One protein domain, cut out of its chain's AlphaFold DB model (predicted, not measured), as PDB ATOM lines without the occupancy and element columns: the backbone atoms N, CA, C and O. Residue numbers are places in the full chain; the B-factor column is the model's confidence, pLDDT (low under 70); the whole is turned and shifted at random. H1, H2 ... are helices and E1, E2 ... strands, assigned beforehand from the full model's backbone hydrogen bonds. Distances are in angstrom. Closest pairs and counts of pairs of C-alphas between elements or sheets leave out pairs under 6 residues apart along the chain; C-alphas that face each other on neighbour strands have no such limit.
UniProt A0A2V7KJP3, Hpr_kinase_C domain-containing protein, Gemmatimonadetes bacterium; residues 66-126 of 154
ATOM      1  N   VAL A  66      48.900 -28.648 -19.122       90.44
ATOM      2  CA  VAL A  66      48.406 -28.734 -20.500       90.44
ATOM      3  C   VAL A  66      47.141 -29.575 -20.504       90.44
ATOM      4  O   VAL A  66      47.184 -30.756 -20.155       90.44
ATOM      5  N   GLN A  67      46.025 -28.968 -20.889       89.50
ATOM      6  CA  GLN A  67      44.744 -29.644 -21.022       89.50
ATOM      7  C   GLN A  67      44.513 -29.996 -22.486       89.50
ATOM      8  O   GLN A  67      44.534 -29.130 -23.357       89.50
ATOM      9  N   LEU A  68      44.315 -31.282 -22.753       88.38
ATOM     10  CA  LEU A  68      43.985 -31.774 -24.083       88.38
ATOM     11  C   LEU A  68      42.463 -31.851 -24.197       88.38
ATOM     12  O   LEU A  68      41.828 -32.551 -23.411       88.38
ATOM     13  N   GLU A  69      41.894 -31.122 -25.150       85.62
ATOM     14  CA  GLU A  69      40.457 -31.152 -25.447       85.62
ATOM     15  C   GLU A  69      40.220 -31.698 -26.849       85.62
ATOM     16  O   GLU A  69      41.056 -31.508 -27.723       85.62
ATOM     17  N   ASP A  70      39.084 -32.343 -27.099       84.44
ATOM     18  CA  ASP A  70      38.713 -32.704 -28.466       84.44
ATOM     19  C   ASP A  70      38.439 -31.447 -29.300       84.44
ATOM     20  O   ASP A  70      37.905 -30.454 -28.801       84.44
ATOM     21  N   TRP A  71      38.839 -31.482 -30.575       80.94
ATOM     22  CA  TRP A  71      38.574 -30.378 -31.490       80.94
ATOM     23  C   TRP A  71      37.066 -30.220 -31.696       80.94
ATOM     24  O   TRP A  71      36.420 -31.078 -32.300       80.94
ATOM     25  N   ASP A  72      36.526 -29.092 -31.246       77.94
ATOM     26  CA  ASP A  72      35.154 -28.689 -31.519       77.94
ATOM     27  C   ASP A  72      35.155 -27.403 -32.352       77.94
ATOM     28  O   ASP A  72      35.719 -26.383 -31.960       77.94
ATOM     29  N   ASN A  73      34.496 -27.440 -33.509       70.00
ATOM     30  CA  ASN A  73      34.378 -26.289 -34.406       70.00
ATOM     31  C   ASN A  73      33.478 -25.182 -33.825       70.00
ATOM     32  O   ASN A  73      33.457 -24.063 -34.335       70.00
ATOM     33  N   THR A  74      32.717 -25.513 -32.782       70.25
ATOM     34  CA  THR A  74      31.787 -24.614 -32.095       70.25
ATOM     35  C   THR A  74      32.471 -23.785 -31.004       70.25
ATOM     36  O   THR A  74      31.900 -22.795 -30.548       70.25
ATOM     37  N   ARG A  75      33.686 -24.164 -30.579       68.38
ATOM     38  CA  ARG A  75      34.458 -23.432 -29.568       68.38
ATOM     39  C   ARG A  75      35.441 -22.465 -30.217       68.38
ATOM     40  O   ARG A  75      36.220 -22.821 -31.097       68.38
ATOM     41  N   GLU A  76      35.428 -21.229 -29.733       67.19
ATOM     42  CA  GLU A  76      36.417 -20.226 -30.101       67.19
ATOM     43  C   GLU A  76      37.682 -20.433 -29.259       67.19
ATOM     44  O   GLU A  76      37.680 -20.250 -28.043       67.19
ATOM     45  N   TYR A  77      38.763 -20.867 -29.907       67.50
ATOM     46  CA  TYR A  77      40.077 -20.997 -29.277       67.50
ATOM     47  C   TYR A  77      40.884 -19.715 -29.490       67.50
ATOM     48  O   TYR A  77      40.974 -19.232 -30.624       67.50
ATOM     49  N   ASP A  78      41.529 -19.201 -28.436       67.44
ATOM     50  CA  ASP A  78      42.442 -18.062 -28.564       67.44
ATOM     51  C   ASP A  78      43.668 -18.457 -29.407       67.44
ATOM     52  O   ASP A  78      44.486 -19.295 -29.027       67.44
ATOM     53  N   ARG A  79      43.781 -17.848 -30.592       73.25
ATOM     54  CA  ARG A  79      44.887 -18.060 -31.542       73.25
ATOM     55  C   ARG A  79      46.044 -17.090 -31.331       73.25
ATOM     56  O   ARG A  79      47.093 -17.258 -31.951       73.25
ATOM     57  N   THR A  80      45.841 -16.055 -30.523       72.50
ATOM     58  CA  THR A  80      46.826 -14.995 -30.293       72.50
ATOM     59  C   THR A  80      47.735 -15.315 -29.113       72.50
ATOM     60  O   THR A  80      48.898 -14.910 -29.118       72.50
ATOM     61  N   GLY A  81      47.241 -16.088 -28.136       71.38
ATOM     62  CA  GLY A  81      47.990 -16.438 -26.927       71.38
ATOM     63  C   GLY A  81      48.326 -15.213 -26.074       71.38
ATOM     64  O   GLY A  81      49.354 -15.210 -25.382       71.38
ATOM     65  N   LEU A  82      47.508 -14.164 -26.202       71.75
ATOM     66  CA  LEU A  82      47.593 -12.932 -25.424       71.75
ATOM     67  C   LEU A  82      46.924 -13.116 -24.064       71.75
ATOM     68  O   LEU A  82      47.417 -12.572 -23.077       71.75
ATOM     69  N   ASP A  83      45.847 -13.903 -24.010       75.56
ATOM     70  CA  ASP A  83      45.187 -14.225 -22.754       75.56
ATOM     71  C   ASP A  83      45.833 -15.448 -22.091       75.56
ATOM     72  O   ASP A  83      46.207 -16.430 -22.742       75.56
ATOM     73  N   GLN A  84      46.005 -15.371 -20.773       78.38
ATOM     74  CA  GLN A  84      46.640 -16.417 -19.980       78.38
ATOM     75  C   GLN A  84      45.621 -17.029 -19.037       78.38
ATOM     76  O   GLN A  84      45.258 -16.444 -18.019       78.38
ATOM     77  N   GLN A  85      45.228 -18.260 -19.337       84.19
ATOM     78  CA  GLN A  85      44.399 -19.024 -18.424       84.19
ATOM     79  C   GLN A  85      45.244 -19.537 -17.256       84.19
ATOM     80  O   GLN A  85      46.394 -19.958 -17.419       84.19
ATOM     81  N   ARG A  86      44.665 -19.502 -16.059       87.50
ATOM     82  CA  ARG A  86      45.249 -20.059 -14.839       87.50
ATOM     83  C   ARG A  86      44.267 -21.033 -14.215       87.50
ATOM     84  O   ARG A  86      43.058 -20.857 -14.324       87.50
ATOM     85  N   THR A  87      44.803 -22.055 -13.570       88.31
ATOM     86  CA  THR A  87      44.038 -23.025 -12.795       88.31
ATOM     87  C   THR A  87      44.672 -23.182 -11.422       88.31
ATOM     88  O   THR A  87      45.894 -23.106 -11.291       88.31
ATOM     89  N   GLU A  88      43.857 -23.380 -10.393       89.06
ATOM     90  CA  GLU A  88      44.338 -23.631  -9.037       89.06
ATOM     91  C   GLU A  88      44.433 -25.133  -8.783       89.06
ATOM     92  O   GLU A  88      43.481 -25.889  -8.994       89.06
ATOM     93  N   LEU A  89      45.593 -25.573  -8.301       85.31
ATOM     94  CA  LEU A  89      45.810 -26.947  -7.871       85.31
ATOM     95  C   LEU A  89      46.460 -26.944  -6.489       85.31
ATOM     96  O   LEU A  89      47.598 -26.507  -6.346       85.31
ATOM     97  N   LEU A  90      45.752 -27.470  -5.482       85.50
ATOM     98  CA  LEU A  90      46.226 -27.519  -4.088       85.50
ATOM     99  C   LEU A  90      46.644 -26.126  -3.563       85.50
ATOM    100  O   LEU A  90      47.726 -25.986  -2.997       85.50
ATOM    101  N   ASP A  91      45.807 -25.110  -3.804       84.50
ATOM    102  CA  ASP A  91      46.040 -23.694  -3.459       84.50
ATOM    103  C   ASP A  91      47.260 -23.046  -4.146       84.50
ATOM    104  O   ASP A  91      47.778 -22.020  -3.703       84.50
ATOM    105  N   VAL A  92      47.740 -23.635  -5.246       86.56
ATOM    106  CA  VAL A  92      48.789 -23.056  -6.094       86.56
ATOM    107  C   VAL A  92      48.203 -22.701  -7.454       86.56
ATOM    108  O   VAL A  92      47.722 -23.576  -8.174       86.56
ATOM    109  N   GLU A  93      48.292 -21.425  -7.833       89.06
ATOM    110  CA  GLU A  93      47.971 -20.978  -9.188       89.06
ATOM    111  C   GLU A  93      49.026 -21.474 -10.182       89.06
ATOM    112  O   GLU A  93      50.221 -21.179 -10.060       89.06
ATOM    113  N   LEU A  94      48.575 -22.205 -11.197       89.56
ATOM    114  CA  LEU A  94      49.395 -22.700 -12.293       89.56
ATOM    115  C   LEU A  94      48.840 -22.206 -13.635       89.56
ATOM    116  O   LEU A  94      47.623 -22.156 -13.821       89.56
ATOM    117  N   PRO A  95      49.705 -21.869 -14.604       90.25
ATOM    118  CA  PRO A  95      49.272 -21.554 -15.955       90.25
ATOM    119  C   PRO A  95      48.649 -22.787 -16.620       90.25
ATOM    120  O   PRO A  95      49.211 -23.888 -16.583       90.25
ATOM    121  N   LEU A  96      47.495 -22.572 -17.246       89.88
ATOM    122  CA  LEU A  96      46.732 -23.566 -17.987       89.88
ATOM    123  C   LEU A  96      46.842 -23.278 -19.486       89.88
ATOM    124  O   LEU A  96      46.576 -22.167 -19.940       89.88
ATOM    125  N   VAL A  97      47.217 -24.294 -20.259       88.69
ATOM    126  CA  VAL A  97      47.267 -24.225 -21.721       88.69
ATOM    127  C   VAL A  97      46.359 -25.299 -22.297       88.69
ATOM    128  O   VAL A  97      46.650 -26.490 -22.185       88.69
ATOM    129  N   THR A  98      45.279 -24.876 -22.943       87.31
ATOM    130  CA  THR A  98      44.345 -25.787 -23.606       87.31
ATOM    131  C   THR A  98      44.776 -26.008 -25.048       87.31
ATOM    132  O   THR A  98      44.865 -25.067 -25.837       87.31
ATOM    133  N   VAL A  99      45.063 -27.258 -25.401       86.31
ATOM    134  CA  VAL A  99      45.467 -27.664 -26.748       86.31
ATOM    135  C   VAL A  99      44.391 -28.580 -27.319       86.31
ATOM    136  O   VAL A  99      44.155 -29.654 -26.758       86.31
ATOM    137  N   PRO A 100      43.762 -28.215 -28.447       86.31
ATOM    138  CA  PRO A 100      42.785 -29.087 -29.065       86.31
ATOM    139  C   PRO A 100      43.467 -30.247 -29.809       86.31
ATOM    140  O   PRO A 100      44.493 -30.088 -30.484       86.31
ATOM    141  N   LEU A 101      42.877 -31.431 -29.699       83.88
ATOM    142  CA  LEU A 101      43.315 -32.684 -30.288       83.88
ATOM    143  C   LEU A 101      42.889 -32.726 -31.751       83.88
ATOM    144  O   LEU A 101      41.766 -33.079 -32.098       83.88
ATOM    145  N   ASN A 102      43.833 -32.382 -32.620       83.50
ATOM    146  CA  ASN A 102      43.691 -32.554 -34.056       83.50
ATOM    147  C   ASN A 102      44.381 -33.859 -34.487       83.50
ATOM    148  O   ASN A 102      45.613 -33.949 -34.377       83.50
ATOM    149  N   PRO A 103      43.641 -34.871 -34.985       78.12
ATOM    150  CA  PRO A 103      44.249 -36.112 -35.451       78.12
ATOM    151  C   PRO A 103      45.239 -35.811 -36.587       78.12
ATOM    152  O   PRO A 103      44.924 -35.094 -37.534       78.12
ATOM    153  N   GLY A 104      46.467 -36.324 -36.468       82.19
ATOM    154  CA  GLY A 104      47.557 -36.070 -37.421       82.19
ATOM    155  C   GLY A 104      48.559 -34.985 -37.005       82.19
ATOM    156  O   GLY A 104      49.505 -34.713 -37.747       82.19
ATOM    157  N   LYS A 105      48.407 -34.377 -35.822       84.94
ATOM    158  CA  LYS A 105      49.429 -33.506 -35.220       84.94
ATOM    159  C   LYS A 105      50.238 -34.259 -34.163       84.94
ATOM    160  O   LYS A 105      49.700 -35.032 -33.377       84.94
ATOM    161  N   ASN A 106      51.545 -34.003 -34.123       88.94
ATOM    162  CA  ASN A 106      52.435 -34.588 -33.124       88.94
ATOM    163  C   ASN A 106      52.280 -33.858 -31.784       88.94
ATOM    164  O   ASN A 106      52.803 -32.756 -31.616       88.94
ATOM    165  N   LEU A 107      51.603 -34.489 -30.822       88.12
ATOM    166  CA  LEU A 107      51.418 -33.937 -29.472       88.12
ATOM    167  C   LEU A 107      52.753 -33.678 -28.762       88.12
ATOM    168  O   LEU A 107      52.879 -32.707 -28.028       88.12
ATOM    169  N   THR A 108      53.770 -34.502 -29.024       89.44
ATOM    170  CA  THR A 108      55.111 -34.355 -28.441       89.44
ATOM    171  C   THR A 108      55.748 -33.010 -28.780       89.44
ATOM    172  O   THR A 108      56.222 -32.318 -27.885       89.44
ATOM    173  N   VAL A 109      55.692 -32.617 -30.054       91.25
ATOM    174  CA  VAL A 109      56.238 -31.342 -30.540       91.25
ATOM    175  C   VAL A 109      55.469 -30.170 -29.939       91.25
ATOM    176  O   VAL A 109      56.067 -29.180 -29.532       91.25
ATOM    177  N   ILE A 110      54.142 -30.285 -29.839       89.69
ATOM    178  CA  ILE A 110      53.317 -29.231 -29.239       89.69
ATOM    179  C   ILE A 110      53.674 -29.056 -27.759       89.69
ATOM    180  O   ILE A 110      53.927 -27.935 -27.326       89.69
ATOM    181  N   CYS A 111      53.774 -30.148 -26.998       89.94
ATOM    182  CA  CYS A 111      54.175 -30.102 -25.592       89.94
ATOM    183  C   CYS A 111      55.570 -29.489 -25.400       89.94
ATOM    184  O   CYS A 111      55.779 -28.729 -24.455       89.94
ATOM    185  N   GLU A 112      56.516 -29.773 -26.297       91.25
ATOM    186  CA  GLU A 112      57.857 -29.182 -26.261       91.25
ATOM    187  C   GLU A 112      57.814 -27.664 -26.478       91.25
ATOM    188  O   GLU A 112      58.400 -26.907 -25.704       91.25
ATOM    189  N   VAL A 113      57.062 -27.203 -27.481       90.88
ATOM    190  CA  VAL A 113      56.886 -25.769 -27.758       90.88
ATOM    191  C   VAL A 113      56.204 -25.060 -26.591       90.88
ATOM    192  O   VAL A 113      56.634 -23.972 -26.209       90.88
ATOM    193  N   VAL A 114      55.186 -25.673 -25.984       90.38
ATOM    194  CA  VAL A 114      54.513 -25.118 -24.799       90.38
ATOM    195  C   VAL A 114      55.491 -24.991 -23.629       90.38
ATOM    196  O   VAL A 114      55.551 -23.932 -23.002       90.38
ATOM    197  N   ALA A 115      56.311 -26.013 -23.376       90.88
ATOM    198  CA  ALA A 115      57.326 -25.975 -22.325       90.88
ATOM    199  C   ALA A 115      58.391 -24.893 -22.581       90.88
ATOM    200  O   ALA A 115      58.748 -24.145 -21.669       90.88
ATOM    201  N   MET A 116      58.867 -24.763 -23.823       91.38
ATOM    202  CA  MET A 116      59.808 -23.704 -24.204       91.38
ATOM    203  C   MET A 116      59.192 -22.312 -24.038       91.38
ATOM    204  O   MET A 116      59.831 -21.416 -23.493       91.38
ATOM    205  N   ASN A 117      57.941 -22.129 -24.461       90.44
ATOM    206  CA  ASN A 117      57.246 -20.853 -24.324       90.44
ATOM    207  C   ASN A 117      57.035 -20.477 -22.852       90.44
ATOM    208  O   ASN A 117      57.233 -19.325 -22.478       90.44
ATOM    209  N   HIS A 118      56.698 -21.449 -22.002       89.81
ATOM    210  CA  HIS A 118      56.611 -21.235 -20.559       89.81
ATOM    211  C   HIS A 118      57.950 -20.742 -19.982       89.81
ATOM    212  O   HIS A 118      57.979 -19.764 -19.235       89.81
ATOM    213  N   LEU A 119      59.072 -21.345 -20.391       90.56
ATOM    214  CA  LEU A 119      60.405 -20.918 -19.955       90.56
ATOM    215  C   LEU A 119      60.773 -19.502 -20.438       90.56
ATOM    216  O   LEU A 119      61.380 -18.731 -19.691       90.56
ATOM    217  N   LEU A 120      60.394 -19.137 -21.667       90.94
ATOM    218  CA  LEU A 120      60.594 -17.784 -22.204       90.94
ATOM    219  C   LEU A 120      59.805 -16.744 -21.409       90.94
ATOM    220  O   LEU A 120      60.364 -15.718 -21.016       90.94
ATOM    221  N   ARG A 121      58.540 -17.045 -21.102       87.94
ATOM    222  CA  ARG A 121      57.689 -16.179 -20.278       87.94
ATOM    223  C   ARG A 121      58.246 -16.029 -18.863       87.94
ATOM    224  O   ARG A 121      58.300 -14.913 -18.359       87.94
ATOM    225  N   TYR A 122      58.744 -17.112 -18.261       87.50
ATOM    226  CA  TYR A 122      59.434 -17.057 -16.967       87.50
ATOM    227  C   TYR A 122      60.689 -16.169 -17.007       87.50
ATOM    228  O   TYR A 122      61.010 -15.487 -16.039       87.50
ATOM    229  N   SER A 123      61.370 -16.128 -18.153       90.25
ATOM    230  CA  SER A 123      62.536 -15.266 -18.387       90.25
ATOM    231  C   SER A 123      62.167 -13.806 -18.704       90.25
ATOM    232  O   SER A 123      63.059 -12.992 -18.933       90.25
ATOM    233  N   GLY A 124      60.873 -13.462 -18.733       88.00
ATOM    234  CA  GLY A 124      60.369 -12.112 -19.002       88.00
ATOM    235  C   GLY A 124      60.147 -11.783 -20.482       88.00
ATOM    236  O   GLY A 124      59.884 -10.629 -20.812       88.00
ATOM    237  N   VAL A 125      60.242 -12.765 -21.384       87.50
ATOM    238  CA  VAL A 125      60.027 -12.561 -22.825       87.50
ATOM    239  C   VAL A 125      58.633 -13.046 -23.215       87.50
ATOM    240  O   VAL A 125      58.365 -14.247 -23.221       87.50
ATOM    241  N   ASP A 126      57.754 -12.112 -23.590       87.50
ATOM    242  CA  ASP A 126      56.432 -12.436 -24.131       87.50
ATOM    243  C   ASP A 126      56.417 -12.364 -25.665       87.50
ATOM    244  O   ASP A 126      56.364 -11.291 -26.277       87.50
TER     245      ASP A 126
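Overview. This is residues 66 to 126 of the 154 residues of the protein "Hpr_kinase_C domain-containing protein" of Gemmatimonadetes bacterium (UniProt A0A2V7KJP3). One helix, H1, lies slantwise over one face of a small twisted sheet of three strands, making two layers, a sheet and a helix; residues 71 to 84 make a long loop from E1 to E2. The printed part has 61 residues, in order E1, E2, E3, H1; the mixed sheet runs E1 E3 E2. The class is mixed, helices and strands; the whole is only just loose, close to compact, with radius of gyration of the C-alphas 12.7 A and spans 31 by 24 by 22 A.

Arrangement. E1, residues 66 to 70, is parallel to E3, residues 92 to 101, at 33 degrees; N 67 and O 97, 2.9 A apart, are within hydrogen-bond range. E2, residues 85 to 89, forms an antiparallel hairpin with E3, with N 87 and O 94 within range at 2.8 A. H1, residues 107 to 122, is on the sheet over E1 and E3, at a height of 10.0 A; its closest C-alphas to E3 are Val 114 and Val 97, 7.9 A. In H1 every O i to N i+4 pair is within range.

Along the chain. E1 begins at C-alpha 66 (48.406, -28.734, -20.500). E3 spans 26.6 A; H1 spans 22.5 A, ending at C-alpha 122 (59.434, -17.057, -16.967).

Size, cuts and confidence. The printed part has no cut. The link E1 to E2 is long; its residues 75 to 78 are under pLDDT 70.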